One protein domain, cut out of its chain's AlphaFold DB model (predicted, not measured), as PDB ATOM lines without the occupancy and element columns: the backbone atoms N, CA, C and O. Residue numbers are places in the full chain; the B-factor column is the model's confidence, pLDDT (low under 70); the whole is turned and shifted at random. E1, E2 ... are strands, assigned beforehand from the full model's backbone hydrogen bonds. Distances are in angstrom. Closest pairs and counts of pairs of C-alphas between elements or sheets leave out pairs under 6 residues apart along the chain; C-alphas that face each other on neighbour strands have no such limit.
ATOM      1  N   ASP A 155     188.261 174.933 233.342       92.38
ATOM      2  CA  ASP A 155     189.331 175.871 233.666       92.38
ATOM      3  C   ASP A 155     190.323 175.927 232.501       92.38
ATOM      4  O   ASP A 155     190.830 174.898 232.050       92.38
ATOM      5  N   ILE A 156     190.577 177.132 231.999       94.81
ATOM      6  CA  ILE A 156     191.546 177.410 230.944       94.81
ATOM      7  C   ILE A 156     192.547 178.462 231.423       94.81
ATOM      8  O   ILE A 156     192.219 179.355 232.206       94.81
ATOM      9  N   ALA A 157     193.779 178.359 230.932       95.25
ATOM     10  CA  ALA A 157     194.783 179.404 231.067       95.25
ATOM     11  C   ALA A 157     194.779 180.230 229.777       95.25
ATOM     12  O   ALA A 157     195.237 179.758 228.735       95.25
ATOM     13  N   LEU A 158     194.210 181.433 229.834       94.56
ATOM     14  CA  LEU A 158     194.163 182.352 228.702       94.56
ATOM     15  C   LEU A 158     195.444 183.186 228.689       94.56
ATOM     16  O   LEU A 158     195.659 184.015 229.571       94.56
ATOM     17  N   HIS A 159     196.283 182.970 227.682       95.88
ATOM     18  CA  HIS A 159     197.453 183.788 227.407       95.88
ATOM     19  C   HIS A 159     197.045 185.016 226.590       95.88
ATOM     20  O   HIS A 159     196.625 184.899 225.438       95.88
ATOM     21  N   VAL A 160     197.144 186.197 227.192       95.38
ATOM     22  CA  VAL A 160     196.691 187.456 226.602       95.38
ATOM     23  C   VAL A 160     197.706 187.942 225.575       95.38
ATOM     24  O   VAL A 160     198.853 188.234 225.905       95.38
ATOM     25  N   THR A 161     197.281 188.066 224.320       94.75
ATOM     26  CA  THR A 161     198.134 188.536 223.220       94.75
ATOM     27  C   THR A 161     197.965 190.020 222.938       94.75
ATOM     28  O   THR A 161     198.921 190.668 222.525       94.75
ATOM     29  N   SER A 162     196.757 190.554 223.117       92.38
ATOM     30  CA  SER A 162     196.469 191.966 222.861       92.38
ATOM     31  C   SER A 162     195.225 192.435 223.607       92.38
ATOM     32  O   SER A 162     194.279 191.670 223.820       92.38
ATOM     33  N   VAL A 163     195.214 193.713 223.988       90.88
ATOM     34  CA  VAL A 163     194.101 194.333 224.718       90.88
ATOM     35  C   VAL A 163     193.636 195.586 223.986       90.88
ATOM     36  O   VAL A 163     194.384 196.540 223.779       90.88
ATOM     37  N   PHE A 164     192.365 195.603 223.595       88.75
ATOM     38  CA  PHE A 164     191.746 196.706 222.871       88.75
ATOM     39  C   PHE A 164     190.735 197.425 223.755       88.75
ATOM     40  O   PHE A 164     189.654 196.913 224.041       88.75
ATOM     41  N   GLU A 165     191.046 198.660 224.133       83.88
ATOM     42  CA  GLU A 165     190.078 199.539 224.784       83.88
ATOM     43  C   GLU A 165     189.261 200.311 223.742       83.88
ATOM     44  O   GLU A 165     189.749 201.226 223.069       83.88
ATOM     45  N   SER A 166     187.975 199.992 223.634       73.38
ATOM     46  CA  SER A 166     187.038 200.791 222.856       73.38
ATOM     47  C   SER A 166     186.479 201.920 223.719       73.38
ATOM     48  O   SER A 166     185.629 201.720 224.594       73.38
ATOM     49  N   ARG A 167     186.929 203.153 223.453       65.00
ATOM     50  CA  ARG A 167     186.235 204.357 223.927       65.00
ATOM     51  C   ARG A 167     185.033 204.615 223.038       65.00
ATOM     52  O   ARG A 167     185.154 205.163 221.939       65.00
ATOM     53  N   ASN A 168     183.856 204.273 223.540       58.28
ATOM     54  CA  ASN A 168     182.628 204.580 222.839       58.28
ATOM     55  C   ASN A 168     182.429 206.108 222.783       58.28
ATOM     56  O   ASN A 168     182.319 206.774 223.815       58.28
ATOM     57  N   ARG A 169     182.371 206.693 221.574       53.25
ATOM     58  CA  ARG A 169     182.197 208.154 221.374       53.25
ATOM     59  C   ARG A 169     180.880 208.694 221.947       53.25
ATOM     60  O   ARG A 169     180.749 209.899 222.130       53.25
ATOM     61  N   LEU A 170     179.924 207.810 222.227       55.22
ATOM     62  CA  LEU A 170     178.601 208.117 222.778       55.22
ATOM     63  C   LEU A 170     178.546 208.100 224.319       55.22
ATOM     64  O   LEU A 170     177.462 208.212 224.881       55.22
ATOM     65  N   GLY A 171     179.682 207.961 225.015       44.38
ATOM     66  CA  GLY A 171     179.754 208.047 226.483       44.38
ATOM     67  C   GLY A 171     179.165 206.849 227.242       44.38
ATOM     68  O   GLY A 171     179.193 206.831 228.469       44.38
ATOM     69  N   ALA A 172     178.658 205.839 226.533       47.81
ATOM     70  CA  ALA A 172     178.156 204.601 227.113       47.81
ATOM     71  C   ALA A 172     179.282 203.554 227.176       47.81
ATOM     72  O   ALA A 172     179.479 202.805 226.219       47.81
ATOM     73  N   GLY A 173     180.009 203.550 228.297       55.94
ATOM     74  CA  GLY A 173     180.951 202.499 228.708       55.94
ATOM     75  C   GLY A 173     182.292 202.462 227.963       55.94
ATOM     76  O   GLY A 173     182.366 202.689 226.756       55.94
ATOM     77  N   GLN A 174     183.365 202.158 228.697       64.25
ATOM     78  CA  GLN A 174     184.571 201.576 228.103       64.25
ATOM     79  C   GLN A 174     184.290 200.084 227.931       64.25
ATOM     80  O   GLN A 174     183.960 199.413 228.904       64.25
ATOM     81  N   ALA A 175     184.346 199.596 226.696       72.12
ATOM     82  CA  ALA A 175     184.319 198.165 226.426       72.12
ATOM     83  C   ALA A 175     185.757 197.738 226.157       72.12
ATOM     84  O   ALA A 175     186.382 198.267 225.233       72.12
ATOM     85  N   THR A 176     186.277 196.832 226.976       87.44
ATOM     86  CA  THR A 176     187.611 196.274 226.774       87.44
ATOM     87  C   THR A 176     187.476 194.902 226.148       87.44
ATOM     88  O   THR A 176     186.707 194.064 226.610       87.44
ATOM     89  N   THR A 177     188.208 194.687 225.068       89.50
ATOM     90  CA  THR A 177     188.246 193.429 224.341       89.50
ATOM     91  C   THR A 177     189.642 192.843 224.491       89.50
ATOM     92  O   THR A 177     190.625 193.492 224.146       89.50
ATOM     93  N   VAL A 178     189.729 191.634 225.033       91.06
ATOM     94  CA  VAL A 178     190.973 190.909 225.283       91.06
ATOM     95  C   VAL A 178     191.072 189.786 224.263       91.06
ATOM     96  O   VAL A 178     190.214 188.905 224.213       91.06
ATOM     97  N   GLN A 179     192.123 189.814 223.455       93.88
ATOM     98  CA  GLN A 179     192.468 188.718 222.562       93.88
ATOM     99  C   GLN A 179     193.570 187.884 223.194       93.88
ATOM    100  O   GLN A 179     194.513 188.409 223.792       93.88
ATOM    101  N   GLY A 180     193.456 186.574 223.044       93.75
ATOM    102  CA  GLY A 180     194.438 185.649 223.579       93.75
ATOM    103  C   GLY A 180     194.350 184.270 222.957       93.75
ATOM    104  O   GLY A 180     193.426 183.966 222.193       93.75
ATOM    105  N   SER A 181     195.316 183.429 223.308       95.75
ATOM    106  CA  SER A 181     195.275 182.002 223.019       95.75
ATOM    107  C   SER A 181     195.170 181.178 224.295       95.75
ATOM    108  O   SER A 181     195.581 181.598 225.374       95.75
ATOM    109  N   TYR A 182     194.548 180.013 224.193       95.12
ATOM    110  CA  TYR A 182     194.442 179.053 225.283       95.12
ATOM    111  C   TYR A 182     194.587 177.639 224.732       95.12
ATOM    112  O   TYR A 182     194.260 177.372 223.573       95.12
ATOM    113  N   GLU A 183     195.072 176.728 225.568       94.69
ATOM    114  CA  GLU A 183     195.168 175.313 225.226       94.69
ATOM    115  C   GLU A 183     193.937 174.571 225.756       94.69
ATOM    116  O   GLU A 183     193.591 174.676 226.936       94.69
ATOM    117  N   LEU A 184     193.268 173.820 224.885       91.69
ATOM    118  CA  LEU A 184     192.166 172.938 225.250       91.69
ATOM    119  C   LEU A 184     192.354 171.598 224.546       91.69
ATOM    120  O   LEU A 184     192.544 171.545 223.335       91.69
ATOM    121  N   ASP A 185     192.320 170.508 225.315       90.06
ATOM    122  CA  ASP A 185     192.439 169.140 224.796       90.06
ATOM    123  C   ASP A 185     193.702 168.912 223.919       90.06
ATOM    124  O   ASP A 185     193.701 168.106 222.989       90.06
ATOM    125  N   GLY A 186     194.800 169.616 224.231       90.50
ATOM    126  CA  GLY A 186     196.087 169.525 223.524       90.50
ATOM    127  C   GLY A 186     196.170 170.330 222.221       90.50
ATOM    128  O   GLY A 186     197.135 170.176 221.469       90.50
ATOM    129  N   ALA A 187     195.167 171.159 221.927       92.75
ATOM    130  CA  ALA A 187     195.153 172.070 220.790       92.75
ATOM    131  C   ALA A 187     195.141 173.531 221.257       92.75
ATOM    132  O   ALA A 187     194.471 173.887 222.226       92.75
ATOM    133  N   GLU A 188     195.875 174.385 220.544       94.19
ATOM    134  CA  GLU A 188     195.850 175.829 220.766       94.19
ATOM    135  C   GLU A 188     194.654 176.455 220.039       94.19
ATOM    136  O   GLU A 188     194.433 176.233 218.844       94.19
ATOM    137  N   HIS A 189     193.890 177.262 220.765       93.00
ATOM    138  CA  HIS A 189     192.728 177.984 220.272       93.00
ATOM    139  C   HIS A 189     192.911 179.481 220.487       93.00
ATOM    140  O   HIS A 189     193.457 179.909 221.499       93.00
ATOM    141  N   GLN A 190     192.411 180.283 219.550       93.56
ATOM    142  CA  GLN A 190     192.340 181.733 219.701       93.56
ATOM    143  C   GLN A 190     190.945 182.145 220.157       93.56
ATOM    144  O   GLN A 190     189.943 181.602 219.682       93.56
ATOM    145  N   ALA A 191     190.886 183.120 221.055       91.19
ATOM    146  CA  ALA A 191     189.647 183.719 221.506       91.19
ATOM    147  C   ALA A 191     189.712 185.239 221.479       91.19
ATOM    148  O   ALA A 191     190.752 185.853 221.717       91.19
ATOM    149  N   ASP A 192     188.541 185.813 221.226       90.56
ATOM    150  CA  ASP A 192     188.268 187.228 221.372       90.56
ATOM    151  C   ASP A 192     187.211 187.384 222.469       90.56
ATOM    152  O   ASP A 192     186.085 186.893 222.329       90.56
ATOM    153  N   VAL A 193     187.598 187.970 223.601       88.75
ATOM    154  CA  VAL A 193     186.808 187.986 224.835       88.75
ATOM    155  C   VAL A 193     186.440 189.418 225.179       88.75
ATOM    156  O   VAL A 193     187.293 190.297 225.275       88.75
ATOM    157  N   TRP A 194     185.153 189.673 225.390       85.94
ATOM    158  CA  TRP A 194     184.717 190.939 225.976       85.94
ATOM    159  C   TRP A 194     184.966 190.891 227.472       85.94
ATOM    160  O   TRP A 194     184.369 190.075 228.160       85.94
ATOM    161  N   TRP A 195     185.842 191.764 227.952       86.62
ATOM    162  CA  TRP A 195     186.261 191.796 229.341       86.62
ATOM    163  C   TRP A 195     185.392 192.779 230.116       86.62
ATOM    164  O   TRP A 195     185.525 193.999 229.977       86.62
ATOM    165  N   LEU A 196     184.468 192.244 230.913       82.38
ATOM    166  CA  LEU A 196     183.512 193.027 231.704       82.38
ATOM    167  C   LEU A 196     183.829 192.995 233.208       82.38
ATOM    168  O   LEU A 196     183.006 193.409 234.028       82.38
ATOM    169  N   ALA A 197     185.011 192.500 233.578       74.62
ATOM    170  CA  ALA A 197     185.461 192.407 234.957       74.62
ATOM    171  C   ALA A 197     185.604 193.783 235.627       74.62
ATOM    172  O   ALA A 197     186.117 194.744 235.050       74.62
ATOM    173  N   LEU A 198     185.196 193.860 236.898       72.00
ATOM    174  CA  LEU A 198     185.330 195.072 237.716       72.00
ATOM    175  C   LEU A 198     186.789 195.344 238.137       72.00
ATOM    176  O   LEU A 198     187.098 196.468 238.528       72.00
ATOM    177  N   GLY A 199     187.666 194.334 238.070       70.06
ATOM    178  CA  GLY A 199     189.066 194.377 238.511       70.06
ATOM    179  C   GLY A 199     190.057 195.054 237.558       70.06
ATOM    180  O   GLY A 199     191.228 195.175 237.905       70.06
ATOM    181  N   GLY A 200     189.604 195.541 236.399       81.00
ATOM    182  CA  GLY A 200     190.482 195.988 235.315       81.00
ATOM    183  C   GLY A 200     190.786 194.859 234.327       81.00
ATOM    184  O   GLY A 200     190.562 193.683 234.612       81.00
ATOM    185  N   ALA A 201     191.229 195.224 233.126       85.44
ATOM    186  CA  ALA A 201     191.648 194.243 232.132       85.44
ATOM    187  C   ALA A 201     193.084 193.770 232.411       85.44
ATOM    188  O   ALA A 201     193.881 194.574 232.902       85.44
ATOM    189  N   PRO A 202     193.411 192.502 232.105       89.06
ATOM    190  CA  PRO A 202     194.770 191.985 232.225       89.06
ATOM    191  C   PRO A 202     195.727 192.697 231.270       89.06
ATOM    192  O   PRO A 202     195.297 193.302 230.284       89.06
ATOM    193  N   GLU A 203     197.025 192.613 231.548       92.19
ATOM    194  CA  GLU A 203     198.057 193.198 230.688       92.19
ATOM    195  C   GLU A 203     198.431 192.268 229.519       92.19
ATOM    196  O   GLU A 203     198.262 191.047 229.566       92.19
ATOM    197  N   GLU A 204     198.961 192.842 228.436       92.94
ATOM    198  CA  GLU A 204     199.471 192.054 227.308       92.94
ATOM    199  C   GLU A 204     200.654 191.173 227.745       92.94
ATOM    200  O   GLU A 204     201.597 191.637 228.387       92.94
ATOM    201  N   GLY A 205     200.616 189.891 227.381       92.25
ATOM    202  CA  GLY A 205     201.585 188.876 227.798       92.25
ATOM    203  C   GLY A 205     201.260 188.202 229.135       92.25
ATOM    204  O   GLY A 205     201.931 187.232 229.503       92.25
ATOM    205  N   GLU A 206     200.235 188.663 229.856       94.19
ATOM    206  CA  GLU A 206     199.760 188.016 231.076       94.19
ATOM    207  C   GLU A 206     199.029 186.701 230.761       94.19
ATOM    208  O   GLU A 206     198.457 186.514 229.688       94.19
ATOM    209  N   THR A 207     199.058 185.756 231.699       94.19
ATOM    210  CA  THR A 207     198.252 184.532 231.617       94.19
ATOM    211  C   THR A 207     197.250 184.520 232.756       94.19
ATOM    212  O   THR A 207     197.639 184.445 233.920       94.19
ATOM    213  N   VAL A 208     195.965 184.582 232.415       93.12
ATOM    214  CA  VAL A 208     194.866 184.632 233.380       93.12
ATOM    215  C   VAL A 208     194.117 183.308 233.425       93.12
ATOM    216  O   VAL A 208     193.901 182.657 232.401       93.12
ATOM    217  N   ALA A 209     193.714 182.898 234.626       92.50
ATOM    218  CA  ALA A 209     192.797 181.778 234.787       92.50
ATOM    219  C   ALA A 209     191.387 182.236 234.397       92.50
ATOM    220  O   ALA A 209     190.909 183.248 234.905       92.50
ATOM    221  N   ALA A 210     190.730 181.502 233.506       93.19
ATOM    222  CA  ALA A 210     189.372 181.792 233.067       93.19
ATOM    223  C   ALA A 210     188.551 180.505 232.956       93.19
ATOM    224  O   ALA A 210     189.089 179.413 232.775       93.19
ATOM    225  N   GLY A 211     187.230 180.624 233.056       93.12
ATOM    226  CA  GLY A 211     186.303 179.521 232.837       93.12
ATOM    227  C   GLY A 211     185.744 179.544 231.419       93.12
ATOM    228  O   GLY A 211     185.144 180.534 231.007       93.12
ATOM    229  N   LEU A 212     185.874 178.439 230.689       93.31
ATOM    230  CA  LEU A 212     185.227 178.227 229.398       93.31
ATOM    231  C   LEU A 212     183.884 177.511 229.592       93.31
ATOM    232  O   LEU A 212     183.819 176.395 230.122       93.31
ATOM    233  N   SER A 213     182.801 178.139 229.140       89.25
ATOM    234  CA  SER A 213     181.462 177.553 229.174       89.25
ATOM    235  C   SER A 213     181.364 176.321 228.265       89.25
ATOM    236  O   SER A 213     181.677 176.403 227.071       89.25
TER     237      SER A 213
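This is residues 155 to 213 of the 269 residues of an uncharacterized protein of Prauserella shujinwangii (UniProt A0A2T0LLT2). One strongly twisted sheet of four antiparallel strands, in which three long, bent strands, E1, E2 and E3, fold back on each other and make the length, while the short E4 runs beside the first part of E1. The turn between E1 and E2 sticks out at one end with residues 168 to 173, the tight turn between E2 and E3 closes the other end, and a long link leads from E3 at one edge to E4 at the other. The printed part has 59 residues, with no named helix and four strands in the order E1, E2, E3, E4 along the chain; across the sheet the order is E3, E2, E1, E4, and the class is all strand. It is only just compact, close to loose, with a radius of gyration of the C-alphas of 12.4 A and spans of 42 by 17 by 17 A.

E1, residues 155 to 167, bends by 75 degrees at residue 161. E2, residues 174 to 184, forms a hairpin with E1, and their directions stand at 154 degrees; N 164 and O 177 are 2.8 A apart, within hydrogen-bond range. E3, residues 187 to 195, forms a hairpin with E2 at 164 degrees, with N 189 and O 182 2.8 A apart and within hydrogen-bond range. E1, E2 and E3 make a meander, each strand the antiparallel neighbour of the one before. E4, residues 207 to 212, is the antiparallel neighbour of E1; C-alphas 157 and 209 face each other at 4.8 A, and N 156 and O 210 are within hydrogen-bond range at 2.8 A. The four strands make a Greek key, a meander of three with the fourth strand beside the first. The edge strands E3 and E4 are apart. E2 bends by 53 degrees at residue 181, and E3 by 51 degrees at residue 192.

E1 begins at C-alpha 155, (189.331, 175.871, 233.666), and measures 30.3 A from first to last C-alpha. E2 measures 29.8 A and begins at C-alpha 174, (184.571, 201.576, 228.103). E3 measures 23.3 A. E4 measures 14.6 A and ends at C-alpha 212, (185.227, 178.227, 229.398).

The outline is a rod, and the two C-alphas farthest apart, those of Leu 170 and Gly 186, are 42.4 A apart. From edge to edge of the sheet the strands' lines turn by 91 degrees. The printed part has no cut. The link from E3 to E4, 11 residues, is long. Mean pLDDT of the printed part is 85.0, and residues 167 to 174 are under 70.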